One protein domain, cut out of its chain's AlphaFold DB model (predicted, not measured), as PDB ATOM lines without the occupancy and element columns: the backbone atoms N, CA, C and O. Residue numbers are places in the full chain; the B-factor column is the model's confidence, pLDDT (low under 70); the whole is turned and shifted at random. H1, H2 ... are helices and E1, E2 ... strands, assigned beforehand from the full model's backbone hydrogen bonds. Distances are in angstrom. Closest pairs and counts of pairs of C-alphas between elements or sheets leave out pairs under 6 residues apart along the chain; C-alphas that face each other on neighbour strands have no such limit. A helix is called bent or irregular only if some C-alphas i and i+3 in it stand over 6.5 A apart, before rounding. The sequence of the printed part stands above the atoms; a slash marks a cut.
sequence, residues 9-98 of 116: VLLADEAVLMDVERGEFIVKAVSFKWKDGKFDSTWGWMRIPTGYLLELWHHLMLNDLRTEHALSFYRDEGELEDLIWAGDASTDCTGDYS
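This is residues 9 to 98 of the 116 residues of an uncharacterized protein of Fusarium oxysporum f. sp. cubense (strain race 1) (UniProt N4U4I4). A small sheet of three strands, E1, E2 and E3, has the longest helix, H2, over one of its faces, the short helices H1, H3 and H4 round its margins, and H5 packed on H2. The hairpin loop of residues 32 to 44 reaches out at one end of the longest axis, and the turn at Gly 23 lies at the other end. The printed part has 90 residues with five named helices and three named strands, in the order E1 H1 E2 E3 H2 H3 H4 H5. The sheet order is E1 E2 E3, all antiparallel, and the class is mixed, helices and strands. The whole is compact, with a radius of gyration of the C-alphas of 13.0 A and spans of 37 by 29 by 20 A.

E1, residues 9 to 11, is an edge strand and the antiparallel neighbour of E2, residues 26 to 31, at 142 degrees, with N 11 and O 28 2.8 A apart, within hydrogen-bond range. H1, residues 14 to 21, only grazes the sheet; the closest C-alphas of H1 and E2 are those of Val 16 and Val 27, 5.9 A. E2 and E3, residues 45 to 49, form a hairpin at 150 degrees, with N 48 and O 27 2.8 A apart. H2, residues 50 to 62, is on the sheet over E3 at a height of 7.2 A and runs slantwise to the strands, only just, at 33 degrees to E3 on the local plane. H3, residues 64 to 69, only grazes the sheet and is close to H2 but not clearly touching it, with the C-alphas of Leu 60 and Thr 67 closest at 6.0 A. H4, residues 77 to 82, only grazes the sheet; its closest C-alphas to E3 are those of Leu 80 and Met 46, 6.5 A. H5, residues 94 to 98, touches H2 at residues 51 to 55 alone, the C-alphas of Gly 95 and Tyr 52 being closest at 4.2 A. Every O i to N i+4 pair is within hydrogen-bond range in H1 and H5, against 7 of 9 in H2, 0 of 2 in H3 and 0 of 2 in H4; O i to N i+3 pairs within range are 1 of 3 in H3 and 2 of 3 in H4.

E1 begins at C-alpha 9 (-68.104, 99.279, 89.891) and spans 6.2 A. H1 spans 10.6 A, E2 16.6 A and E3 13.1 A. H2 spans 19.5 A from C-alpha 50 (-57.436, 97.052, 97.589); it is irregular, with C-alphas 51 and 54 7.3 A apart. H3 spans 9.8 A and is irregular, with C-alphas 65 and 68 8.9 A apart. H4 spans 9.5 A, and H5 spans 6.5 A, ending at C-alpha 98 (-48.994, 96.948, 95.486).

The two C-alphas farthest apart are those of Gly 23 and Phe 39, 37.3 A. The printed part has no cut, and the links E2 to E3 and H4 to H5 are long. Mean pLDDT of the printed part is 83.8, and residues 36 to 41 are under 70.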
ATOM      1  N   VAL A   9     -67.963  98.429  88.709       89.56
ATOM      2  CA  VAL A   9     -68.104  99.279  89.891       89.56
ATOM      3  C   VAL A   9     -67.419  98.614  91.078       89.56
ATOM      4  O   VAL A   9     -67.526  97.405  91.277       89.56
ATOM      5  N   LEU A  10     -66.716  99.424  91.871       93.25
ATOM      6  CA  LEU A  10     -66.210  99.030  93.181       93.25
ATOM      7  C   LEU A  10     -67.256  99.385  94.235       93.25
ATOM      8  O   LEU A  10     -67.688 100.535  94.325       93.25
ATOM      9  N   LEU A  11     -67.661  98.396  95.019       92.69
ATOM     10  CA  LEU A  11     -68.710  98.502  96.016       92.69
ATOM     11  C   LEU A  11     -68.161  98.159  97.403       92.69
ATOM     12  O   LEU A  11     -67.407  97.201  97.580       92.69
ATOM     13  N   ALA A  12     -68.563  98.967  98.379       94.00
ATOM     14  CA  ALA A  12     -68.297  98.766  99.794       94.00
ATOM     15  C   ALA A  12     -69.642  98.638 100.521       94.00
ATOM     16  O   ALA A  12     -70.284  99.641 100.831       94.00
ATOM     17  N   ASP A  13     -70.093  97.400 100.707       92.25
ATOM     18  CA  ASP A  13     -71.276  97.063 101.501       92.25
ATOM     19  C   ASP A  13     -70.916  96.842 102.978       92.25
ATOM     20  O   ASP A  13     -69.779  97.050 103.402       92.25
ATOM     21  N   GLU A  14     -71.899  96.439 103.787       93.12
ATOM     22  CA  GLU A  14     -71.694  96.154 105.211       93.12
ATOM     23  C   GLU A  14     -70.574  95.129 105.444       93.12
ATOM     24  O   GLU A  14     -69.743  95.344 106.322       93.12
ATOM     25  N   ALA A  15     -70.505  94.065 104.638       89.25
ATOM     26  CA  ALA A  15     -69.465  93.046 104.760       89.25
ATOM     27  C   ALA A  15     -68.067  93.644 104.539       89.25
ATOM     28  O   ALA A  15     -67.181  93.450 105.368       89.25
ATOM     29  N   VAL A  16     -67.902  94.465 103.497       91.69
ATOM     30  CA  VAL A  16     -66.652  95.199 103.245       91.69
ATOM     31  C   VAL A  16     -66.289  96.128 104.408       91.69
ATOM     32  O   VAL A  16     -65.131  96.201 104.811       91.69
ATOM     33  N   LEU A  17     -67.257  96.843 104.984       93.88
ATOM     34  CA  LEU A  17     -66.984  97.725 106.124       93.88
ATOM     35  C   LEU A  17     -66.559  96.937 107.376       93.88
ATOM     36  O   LEU A  17     -65.681  97.392 108.110       93.88
ATOM     37  N   MET A  18     -67.131  95.751 107.591       92.38
ATOM     38  CA  MET A  18     -66.738  94.837 108.669       92.38
ATOM     39  C   MET A  18     -65.336  94.249 108.448       92.38
ATOM     40  O   MET A  18     -64.582  94.083 109.406       92.38
ATOM     41  N   ASP A  19     -64.954  93.967 107.200       90.50
ATOM     42  CA  ASP A  19     -63.588  93.560 106.853       90.50
ATOM     43  C   ASP A  19     -62.588  94.667 107.204       90.50
ATOM     44  O   ASP A  19     -61.576  94.415 107.863       90.50
ATOM     45  N   VAL A  20     -62.914  95.919 106.860       90.69
ATOM     46  CA  VAL A  20     -62.075  97.086 107.174       90.69
ATOM     47  C   VAL A  20     -61.897  97.253 108.683       90.69
ATOM     48  O   VAL A  20     -60.783  97.522 109.134       90.69
ATOM     49  N   GLU A  21     -62.949  97.043 109.484       92.00
ATOM     50  CA  GLU A  21     -62.850  97.046 110.952       92.00
ATOM     51  C   GLU A  21     -61.866  95.979 111.466       92.00
ATOM     52  O   GLU A  21     -61.119  96.215 112.418       92.00
ATOM     53  N   ARG A  22     -61.800  94.822 110.797       90.44
ATOM     54  CA  ARG A  22     -60.860  93.726 111.094       90.44
ATOM     55  C   ARG A  22     -59.463  93.945 110.498       90.44
ATOM     56  O   ARG A  22     -58.582  93.103 110.674       90.44
ATOM     57  N   GLY A  23     -59.240  95.068 109.817       89.00
ATOM     58  CA  GLY A  23     -57.987  95.398 109.140       89.00
ATOM     59  C   GLY A  23     -57.785  94.661 107.815       89.00
ATOM     60  O   GLY A  23     -56.657  94.610 107.319       89.00
ATOM     61  N   GLU A  24     -58.832  94.057 107.255       89.62
ATOM     62  CA  GLU A  24     -58.853  93.465 105.919       89.62
ATOM     63  C   GLU A  24     -59.343  94.505 104.906       89.62
ATOM     64  O   GLU A  24     -60.474  94.977 104.955       89.62
ATOM     65  N   PHE A  25     -58.471  94.900 103.979       91.06
ATOM     66  CA  PHE A  25     -58.769  95.972 103.031       91.06
ATOM     67  C   PHE A  25     -59.237  95.383 101.707       91.06
ATOM     68  O   PHE A  25     -58.472  95.309 100.744       91.06
ATOM     69  N   ILE A  26     -60.493  94.948 101.678       92.25
ATOM     70  CA  ILE A  26     -61.114  94.227 100.565       92.25
ATOM     71  C   ILE A  26     -62.318  95.029 100.064       92.25
ATOM     72  O   ILE A  26     -63.028  95.635 100.854       92.25
ATOM     73  N   VAL A  27     -62.559  95.046  98.755       94.56
ATOM     74  CA  VAL A  27     -63.747  95.652  98.130       94.56
ATOM     75  C   VAL A  27     -64.444  94.641  97.228       94.56
ATOM     76  O   VAL A  27     -63.816  93.688  96.778       94.56
ATOM     77  N   LYS A  28     -65.723  94.842  96.909       93.56
ATOM     78  CA  LYS A  28     -66.405  94.042  95.882       93.56
ATOM     79  C   LYS A  28     -66.256  94.732  94.529       93.56
ATOM     80  O   LYS A  28     -66.631  95.892  94.393       93.56
ATOM     81  N   ALA A  29     -65.726  94.043  93.525       92.25
ATOM     82  CA  ALA A  29     -65.767  94.507  92.140       92.25
ATOM     83  C   ALA A  29     -66.922  93.816  91.423       92.25
ATOM     84  O   ALA A  29     -66.976  92.592  91.414       92.25
ATOM     85  N   VAL A  30     -67.834  94.589  90.835       89.00
ATOM     86  CA  VAL A  30     -69.082  94.097  90.231       89.00
ATOM     87  C   VAL A  30     -69.192  94.593  88.792       89.00
ATOM     88  O   VAL A  30     -69.028  95.782  88.531       89.00
ATOM     89  N   SER A  31     -69.498  93.694  87.863       86.56
ATOM     90  CA  SER A  31     -69.777  93.992  86.459       86.56
ATOM     91  C   SER A  31     -71.213  94.493  86.285       86.56
ATOM     92  O   SER A  31     -72.166  93.780  86.595       86.56
ATOM     93  N   PHE A  32     -71.398  95.679  85.700       81.06
ATOM     94  CA  PHE A  32     -72.714  96.196  85.291       81.06
ATOM     95  C   PHE A  32     -73.349  95.386  84.158       81.06
ATOM     96  O   PHE A  32     -74.566  95.402  83.979       81.06
ATOM     97  N   LYS A  33     -72.527  94.699  83.361       79.56
ATOM     98  CA  LYS A  33     -72.987  93.844  82.261       79.56
ATOM     99  C   LYS A  33     -73.420  92.457  82.732       79.56
ATOM    100  O   LYS A  33     -73.934  91.687  81.917       79.56
ATOM    101  N   TRP A  34     -73.232  92.141  84.014       76.44
ATOM    102  CA  TRP A  34     -73.729  90.907  84.602       76.44
ATOM    103  C   TRP A  34     -75.250  90.815  84.453       76.44
ATOM    104  O   TRP A  34     -75.988  91.763  84.723       76.44
ATOM    105  N   LYS A  35     -75.718  89.664  83.975       71.12
ATOM    106  CA  LYS A  35     -77.139  89.360  83.805       71.12
ATOM    107  C   LYS A  35     -77.417  88.043  84.496       71.12
ATOM    108  O   LYS A  35     -77.024  87.001  83.977       71.12
ATOM    109  N   ASP A  36     -78.085  88.135  85.637       66.56
ATOM    110  CA  ASP A  36     -78.542  86.984  86.405       66.56
ATOM    111  C   ASP A  36     -79.405  86.038  85.539       66.56
ATOM    112  O   ASP A  36     -80.151  86.477  84.655       66.56
ATOM    113  N   GLY A  37     -79.274  84.731  85.768       57.97
ATOM    114  CA  GLY A  37     -80.084  83.692  85.128       57.97
ATOM    115  C   GLY A  37     -79.755  83.347  83.666       57.97
ATOM    116  O   GLY A  37     -80.574  82.701  83.005       57.97
ATOM    117  N   LYS A  38     -78.593  83.738  83.121       62.16
ATOM    118  CA  LYS A  38     -78.156  83.294  81.781       62.16
ATOM    119  C   LYS A  38     -77.348  81.994  81.895       62.16
ATOM    120  O   LYS A  38     -76.535  81.845  82.790       62.16
ATOM    121  N   PHE A  39     -77.524  81.058  80.960       54.28
ATOM    122  CA  PHE A  39     -76.873  79.733  81.016       54.28
ATOM    123  C   PHE A  39     -75.331  79.787  81.108       54.28
ATOM    124  O   PHE A  39     -74.727  78.905  81.706       54.28
ATOM    125  N   ASP A  40     -74.722  80.858  80.588       60.47
ATOM    126  CA  ASP A  40     -73.274  81.106  80.644       60.47
ATOM    127  C   ASP A  40     -72.890  82.231  81.631       60.47
ATOM    128  O   ASP A  40     -71.762  82.730  81.585       60.47
ATOM    129  N   SER A  41     -73.821  82.720  82.465       60.56
ATOM    130  CA  SER A  41     -73.525  83.791  83.421       60.56
ATOM    131  C   SER A  41     -72.892  83.203  84.671       60.56
ATOM    132  O   SER A  41     -73.572  82.653  85.533       60.56
ATOM    133  N   THR A  42     -71.584  83.360  84.777       71.94
ATOM    134  CA  THR A  42     -70.901  83.331  86.064       71.94
ATOM    135  C   THR A  42     -71.368  84.475  86.950       71.94
ATOM    136  O   THR A  42     -71.946  85.455  86.464       71.94
ATOM    137  N   TRP A  43     -71.081  84.388  88.243       78.44
ATOM    138  CA  TRP A  43     -71.288  85.521  89.134       78.44
ATOM    139  C   TRP A  43     -70.429  86.683  88.652       78.44
ATOM    140  O   TRP A  43     -69.237  86.531  88.397       78.44
ATOM    141  N   GLY A  44     -71.065  87.825  88.416       81.62
ATOM    142  CA  GLY A  44     -70.425  88.983  87.805       81.62
ATOM    143  C   GLY A  44     -69.656  89.838  88.796       81.62
ATOM    144  O   GLY A  44     -69.470  91.023  88.532       81.62
ATOM    145  N   TRP A  45     -69.271  89.292  89.943       87.88
ATOM    146  CA  TRP A  45     -68.583  90.033  90.982       87.88
ATOM    147  C   TRP A  45     -67.566  89.173  91.722       87.88
ATOM    148  O   TRP A  45     -67.650  87.952  91.685       87.88
ATOM    149  N   MET A  46     -66.603  89.814  92.386       90.25
ATOM    150  CA  MET A  46     -65.652  89.145  93.276       90.25
ATOM    151  C   MET A  46     -65.138  90.097  94.364       90.25
ATOM    152  O   MET A  46     -65.114  91.316  94.170       90.25
ATOM    153  N   ARG A  47     -64.709  89.549  95.506       92.19
ATOM    154  CA  ARG A  47     -63.994  90.295  96.552       92.19
ATOM    155  C   ARG A  47     -62.530  90.461  96.151       92.19
ATOM    156  O   ARG A  47     -61.849  89.479  95.877       92.19
ATOM    157  N   ILE A  48     -62.037  91.691  96.115       91.81
ATOM    158  CA  ILE A  48     -60.705  92.051  95.626       91.81
ATOM    159  C   ILE A  48     -59.964  92.834  96.709       91.81
ATOM    160  O   ILE A  48     -60.500  93.832  97.200       91.81
ATOM    161  N   PRO A  49     -58.735  92.438  97.080       92.44
ATOM    162  CA  PRO A  49     -57.910  93.264  97.945       92.44
ATOM    163  C   PRO A  49     -57.647  94.623  97.298       92.44
ATOM    164  O   PRO A  49     -57.350  94.719  96.110       92.44
ATOM    165  N   THR A  50     -57.695  95.690  98.082       91.88
ATOM    166  CA  THR A  50     -57.436  97.052  97.589       91.88
ATOM    167  C   THR A  50     -56.037  97.208  96.983       91.88
ATOM    168  O   THR A  50     -55.881  97.958  96.019       91.88
ATOM    169  N   GLY A  51     -55.043  96.448  97.461       90.75
ATOM    170  CA  GLY A  51     -53.711  96.371  96.849       90.75
ATOM    171  C   GLY A  51     -53.719  95.788  95.429       90.75
ATOM    172  O   GLY A  51     -52.883  96.145  94.610       90.75
ATOM    173  N   TYR A  52     -54.710  94.968  95.084       91.44
ATOM    174  CA  TYR A  52     -54.812  94.281  93.793       91.44
ATOM    175  C   TYR A  52     -55.619  95.087  92.762       91.44
ATOM    176  O   TYR A  52     -55.847  94.621  91.651       91.44
ATOM    177  N   LEU A  53     -56.050  96.317  93.073       91.44
ATOM    178  CA  LEU A  53     -56.860  97.126  92.149       91.44
ATOM    179  C   LEU A  53     -56.122  97.508  90.859       91.44
ATOM    180  O   LEU A  53     -56.753  97.630  89.810       91.44
ATOM    181  N   LEU A  54     -54.797  97.680  90.914       89.81
ATOM    182  CA  LEU A  54     -53.995  97.891  89.706       89.81
ATOM    183  C   LEU A  54     -53.945  96.620  88.849       89.81
ATOM    184  O   LEU A  54     -54.057  96.691  87.627       89.81
ATOM    185  N   GLU A  55     -53.834  95.465  89.499       90.38
ATOM    186  CA  GLU A  55     -53.850  94.170  88.828       90.38
ATOM    187  C   GLU A  55     -55.202  93.902  88.166       90.38
ATOM    188  O   GLU A  55     -55.257  93.522  86.998       90.38
ATOM    189  N   LEU A  56     -56.301  94.213  88.862       90.88
ATOM    190  CA  LEU A  56     -57.650  94.189  88.300       90.88
ATOM    191  C   LEU A  56     -57.735  95.055  87.045       90.88
ATOM    192  O   LEU A  56     -58.312  94.641  86.046       90.88
ATOM    193  N   TRP A  57     -57.166  96.257  87.081       90.25
ATOM    194  CA  TRP A  57     -57.196  97.149  85.929       90.25
ATOM    195  C   TRP A  57     -56.468  96.553  84.715       90.25
ATOM    196  O   TRP A  57     -57.029  96.562  83.618       90.25
ATOM    197  N   HIS A  58     -55.279  95.972  84.898       88.31
ATOM    198  CA  HIS A  58     -54.577  95.261  83.823       88.31
ATOM    199  C   HIS A  58     -55.367  94.047  83.324       88.31
ATOM    200  O   HIS A  58     -55.496  93.855  82.115       88.31
ATOM    201  N   HIS A  59     -55.952  93.269  84.234       88.88
ATOM    202  CA  HIS A  59     -56.779  92.112  83.895       88.88
ATOM    203  C   HIS A  59     -57.980  92.494  83.025       88.88
ATOM    204  O   HIS A  59     -58.271  91.844  82.021       88.88
ATOM    205  N   LEU A  60     -58.651  93.599  83.359       89.12
ATOM    206  CA  LEU A  60     -59.751  94.135  82.558       89.12
ATOM    207  C   LEU A  60     -59.276  94.626  81.184       89.12
ATOM    208  O   LEU A  60     -59.983  94.416  80.201       89.12
ATOM    209  N   MET A  61     -58.079  95.217  81.085       87.56
ATOM    210  CA  MET A  61     -57.484  95.599  79.796       87.56
ATOM    211  C   MET A  61     -57.186  94.393  78.903       87.56
ATOM    212  O   MET A  61     -57.381  94.480  77.695       87.56
ATOM    213  N   LEU A  62     -56.745  93.273  79.478       87.12
ATOM    214  CA  LEU A  62     -56.514  92.032  78.731       87.12
ATOM    215  C   LEU A  62     -57.820  91.379  78.244       87.12
ATOM    216  O   LEU A  62     -57.801  90.626  77.273       87.12
ATOM    217  N   ASN A  63     -58.949  91.690  78.889       84.62
ATOM    218  CA  ASN A  63     -60.268  91.115  78.621       84.62
ATOM    219  C   ASN A  63     -61.281  92.143  78.072       84.62
ATOM    220  O   ASN A  63     -62.493  91.963  78.216       84.62
ATOM    221  N   ASP A  64     -60.809  93.216  77.431       84.12
ATOM    222  CA  ASP A  64     -61.616  94.374  77.013       84.12
ATOM    223  C   ASP A  64     -62.813  94.033  76.096       84.12
ATOM    224  O   ASP A  64     -63.853  94.692  76.145       84.12
ATOM    225  N   LEU A  65     -62.714  92.960  75.308       80.88
ATOM    226  CA  LEU A  65     -63.785  92.483  74.427       80.88
ATOM    227  C   LEU A  65     -64.961  91.821  75.166       80.88
ATOM    228  O   LEU A  65     -66.062  91.769  74.613       80.88
ATOM    229  N   ARG A  66     -64.737  91.273  76.368       78.06
ATOM    230  CA  ARG A  66     -65.728  90.515  77.164       78.06
ATOM    231  C   ARG A  66     -65.501  90.711  78.658       78.06
ATOM    232  O   ARG A  66     -65.398  89.752  79.424       78.06
ATOM    233  N   THR A  67     -65.433  91.970  79.074       79.88
ATOM    234  CA  THR A  67     -65.113  92.350  80.454       79.88
ATOM    235  C   THR A  67     -66.052  91.692  81.455       79.88
ATOM    236  O   THR A  67     -65.619  91.339  82.537       79.88
ATOM    237  N   GLU A  68     -67.316  91.450  81.101       75.94
ATOM    238  CA  GLU A  68     -68.293  90.788  81.969       75.94
ATOM    239  C   GLU A  68     -67.919  89.365  82.406       75.94
ATOM    240  O   GLU A  68     -68.488  88.867  83.375       75.94
ATOM    241  N   HIS A  69     -66.968  88.734  81.717       76.62
ATOM    242  CA  HIS A  69     -66.418  87.428  82.067       76.62
ATOM    243  C   HIS A  69     -65.041  87.513  82.737       76.62
ATOM    244  O   HIS A  69     -64.513  86.488  83.143       76.62
ATOM    245  N   ALA A  70     -64.458  88.703  82.900       82.25
ATOM    246  CA  ALA A  70     -63.115  88.840  83.460       82.25
ATOM    247  C   ALA A  70     -63.035  88.363  84.923       82.25
ATOM    248  O   ALA A  70     -62.025  87.806  85.333       82.25
ATOM    249  N   LEU A  71     -64.104  88.538  85.706       81.94
ATOM    250  CA  LEU A  71     -64.195  88.056  87.096       81.94
ATOM    251  C   LEU A  71     -65.144  86.861  87.240       81.94
ATOM    252  O   LEU A  71     -65.879  86.755  88.217       81.94
ATOM    253  N   SER A  72     -65.181  85.981  86.241       73.81
ATOM    254  CA  SER A  72     -66.127  84.872  86.205       73.81
ATOM    255  C   SER A  72     -65.877  83.833  87.305       73.81
ATOM    256  O   SER A  72     -64.809  83.233  87.360       73.81
ATOM    257  N   PHE A  73     -66.892  83.549  88.125       76.38
ATOM    258  CA  PHE A  73     -66.913  82.418  89.056       76.38
ATOM    259  C   PHE A  73     -68.086  81.466  88.773       76.38
ATOM    260  O   PHE A  73     -69.224  81.905  88.606       76.38
ATOM    261  N   TYR A  74     -67.812  80.159  88.722       73.06
ATOM    262  CA  TYR A  74     -68.772  79.124  88.296       73.06
ATOM    263  C   TYR A  74     -69.449  78.343  89.435       73.06
ATOM    264  O   TYR A  74     -70.330  77.530  89.160       73.06
ATOM    265  N   ARG A  75     -69.006  78.498  90.692       75.12
ATOM    266  CA  ARG A  75     -69.559  77.731  91.832       75.12
ATOM    267  C   ARG A  75     -70.734  78.485  92.451       75.12
ATOM    268  O   ARG A  75     -71.273  79.362  91.799       75.12
ATOM    269  N   ASP A  76     -71.185  78.115  93.643       81.88
ATOM    270  CA  ASP A  76     -72.323  78.782  94.290       81.88
ATOM    271  C   ASP A  76     -71.987  80.230  94.695       81.88
ATOM    272  O   ASP A  76     -70.841  80.522  95.037       81.88
ATOM    273  N   GLU A  77     -72.979  81.127  94.690       81.75
ATOM    274  CA  GLU A  77     -72.795  82.527  95.106       81.75
ATOM    275  C   GLU A  77     -72.315  82.613  96.554       81.75
ATOM    276  O   GLU A  77     -71.451  83.421  96.880       81.75
ATOM    277  N   GLY A  78     -72.814  81.726  97.420       81.69
ATOM    278  CA  GLY A  78     -72.393  81.674  98.819       81.69
ATOM    279  C   GLY A  78     -70.888  81.446  98.988       81.69
ATOM    280  O   GLY A  78     -70.302  81.946  99.941       81.69
ATOM    281  N   GLU A  79     -70.235  80.759  98.045       82.94
ATOM    282  CA  GLU A  79     -68.784  80.558  98.091       82.94
ATOM    283  C   GLU A  79     -67.993  81.821  97.700       82.94
ATOM    284  O   GLU A  79     -66.833  81.948  98.094       82.94
ATOM    285  N   LEU A  80     -68.586  82.768  96.961       81.62
ATOM    286  CA  LEU A  80     -67.932  84.039  96.615       81.62
ATOM    287  C   LEU A  80     -67.769  84.973  97.799       81.62
ATOM    288  O   LEU A  80     -66.804  85.734  97.842       81.62
ATOM    289  N   GLU A  81     -68.695  84.922  98.754       84.62
ATOM    290  CA  GLU A  81     -68.586  85.725  99.969       84.62
ATOM    291  C   GLU A  81     -67.356  85.324 100.787       84.62
ATOM    292  O   GLU A  81     -66.748  86.178 101.420       84.62
ATOM    293  N   ASP A  82     -66.911  84.071 100.709       85.38
ATOM    294  CA  ASP A  82     -65.726  83.593 101.425       85.38
ATOM    295  C   ASP A  82     -64.431  83.693 100.609       85.38
ATOM    296  O   ASP A  82     -63.340  83.536 101.170       85.38
ATOM    297  N   LEU A  83     -64.527  83.959  99.303       86.81
ATOM    298  CA  LEU A  83     -63.405  83.896  98.375       86.81
ATOM    299  C   LEU A  83     -62.841  85.274  98.044       86.81
ATOM    300  O   LEU A  83     -63.558  86.181  97.632       86.81
ATOM    301  N   ILE A  84     -61.519  85.395  98.153       89.12
ATOM    302  CA  ILE A  84     -60.786  86.608  97.794       89.12
ATOM    303  C   ILE A  84     -60.027  86.354  96.494       89.12
ATOM    304  O   ILE A  84     -59.332  85.343  96.344       89.12
ATOM    305  N   TRP A  85     -60.148  87.286  95.553       89.12
ATOM    306  CA  TRP A  85     -59.435  87.249  94.287       89.12
ATOM    307  C   TRP A  85     -57.927  87.250  94.532       89.12
ATOM    308  O   TRP A  85     -57.397  88.101  95.252       89.12
ATOM    309  N   ALA A  86     -57.240  86.277  93.942       85.69
ATOM    310  CA  ALA A  86     -55.802  86.093  94.112       85.69
ATOM    311  C   ALA A  86     -54.965  86.796  93.034       85.69
ATOM    312  O   ALA A  86     -53.753  86.603  93.011       85.69
ATOM    313  N   GLY A  87     -55.601  87.571  92.151       85.56
ATOM    314  CA  GLY A  87     -54.943  88.103  90.964       85.56
ATOM    315  C   GLY A  87     -54.877  87.093  89.818       85.56
ATOM    316  O   GLY A  87     -55.285  85.939  89.965       85.56
ATOM    317  N   ASP A  88     -54.385  87.539  88.667       82.62
ATOM    318  CA  ASP A  88     -54.275  86.756  87.440       82.62
ATOM    319  C   ASP A  88     -52.809  86.646  87.000       82.62
ATOM    320  O   ASP A  88     -52.107  87.644  86.825       82.62
ATOM    321  N   ALA A  89     -52.341  85.418  86.761       76.50
ATOM    322  CA  ALA A  89     -50.945  85.149  86.413       76.50
ATOM    323  C   ALA A  89     -50.483  85.813  85.099       76.50
ATOM    324  O   ALA A  89     -49.281  85.936  84.870       76.50
ATOM    325  N   SER A  90     -51.407  86.242  84.231       79.12
ATOM    326  CA  SER A  90     -51.103  86.974  82.996       79.12
ATOM    327  C   SER A  90     -50.792  88.461  83.211       79.12
ATOM    328  O   SER A  90     -50.361  89.131  82.275       79.12
ATOM    329  N   THR A  91     -50.968  88.977  84.431       78.38
ATOM    330  CA  THR A  91     -50.781  90.398  84.777       78.38
ATOM    331  C   THR A  91     -49.483  90.681  85.545       78.38
ATOM    332  O   THR A  91     -49.376  91.688  86.250       78.38
ATOM    333  N   ASP A  92     -48.494  89.787  85.431       76.81
ATOM    334  CA  ASP A  92     -47.187  89.866  86.103       76.81
ATOM    335  C   ASP A  92     -47.266  89.996  87.642       76.81
ATOM    336  O   ASP A  92     -46.339  90.507  88.276       76.81
ATOM    337  N   CYS A  93     -48.370  89.540  88.249       77.12
ATOM    338  CA  CYS A  93     -48.627  89.599  89.695       77.12
ATOM    339  C   CYS A  93     -48.435  91.013  90.279       77.12
ATOM    340  O   CYS A  93     -47.824  91.197  91.335       77.12
ATOM    341  N   THR A  94     -48.905  92.047  89.572       80.44
ATOM    342  CA  THR A  94     -48.732  93.451  90.002       80.44
ATOM    343  C   THR A  94     -49.342  93.774  91.378       80.44
ATOM    344  O   THR A  94     -48.916  94.738  92.025       80.44
ATOM    345  N   GLY A  95     -50.284  92.962  91.859       78.88
ATOM    346  CA  GLY A  95     -50.869  93.017  93.195       78.88
ATOM    347  C   GLY A  95     -49.869  92.693  94.300       78.88
ATOM    348  O   GLY A  95     -49.863  93.392  95.310       78.88
ATOM    349  N   ASP A  96     -48.937  91.761  94.080       78.56
ATOM    350  CA  ASP A  96     -47.909  91.391  95.070       78.56
ATOM    351  C   ASP A  96     -46.958  92.561  95.388       78.56
ATOM    352  O   ASP A  96     -46.372  92.633  96.468       78.56
ATOM    353  N   TYR A  97     -46.805  93.505  94.452       81.12
ATOM    354  CA  TYR A  97     -45.987  94.712  94.628       81.12
ATOM    355  C   TYR A  97     -46.766  95.905  95.189       81.12
ATOM    356  O   TYR A  97     -46.163  96.876  95.650       81.12
ATOM    357  N   SER A  98     -48.093  95.860  95.097       81.25
ATOM    358  CA  SER A  98     -48.994  96.948  95.486       81.25
ATOM    359  C   SER A  98     -49.669  96.685  96.837       81.25
ATOM    360  O   SER A  98     -50.206  97.604  97.456       81.25
TER     361      SER A  98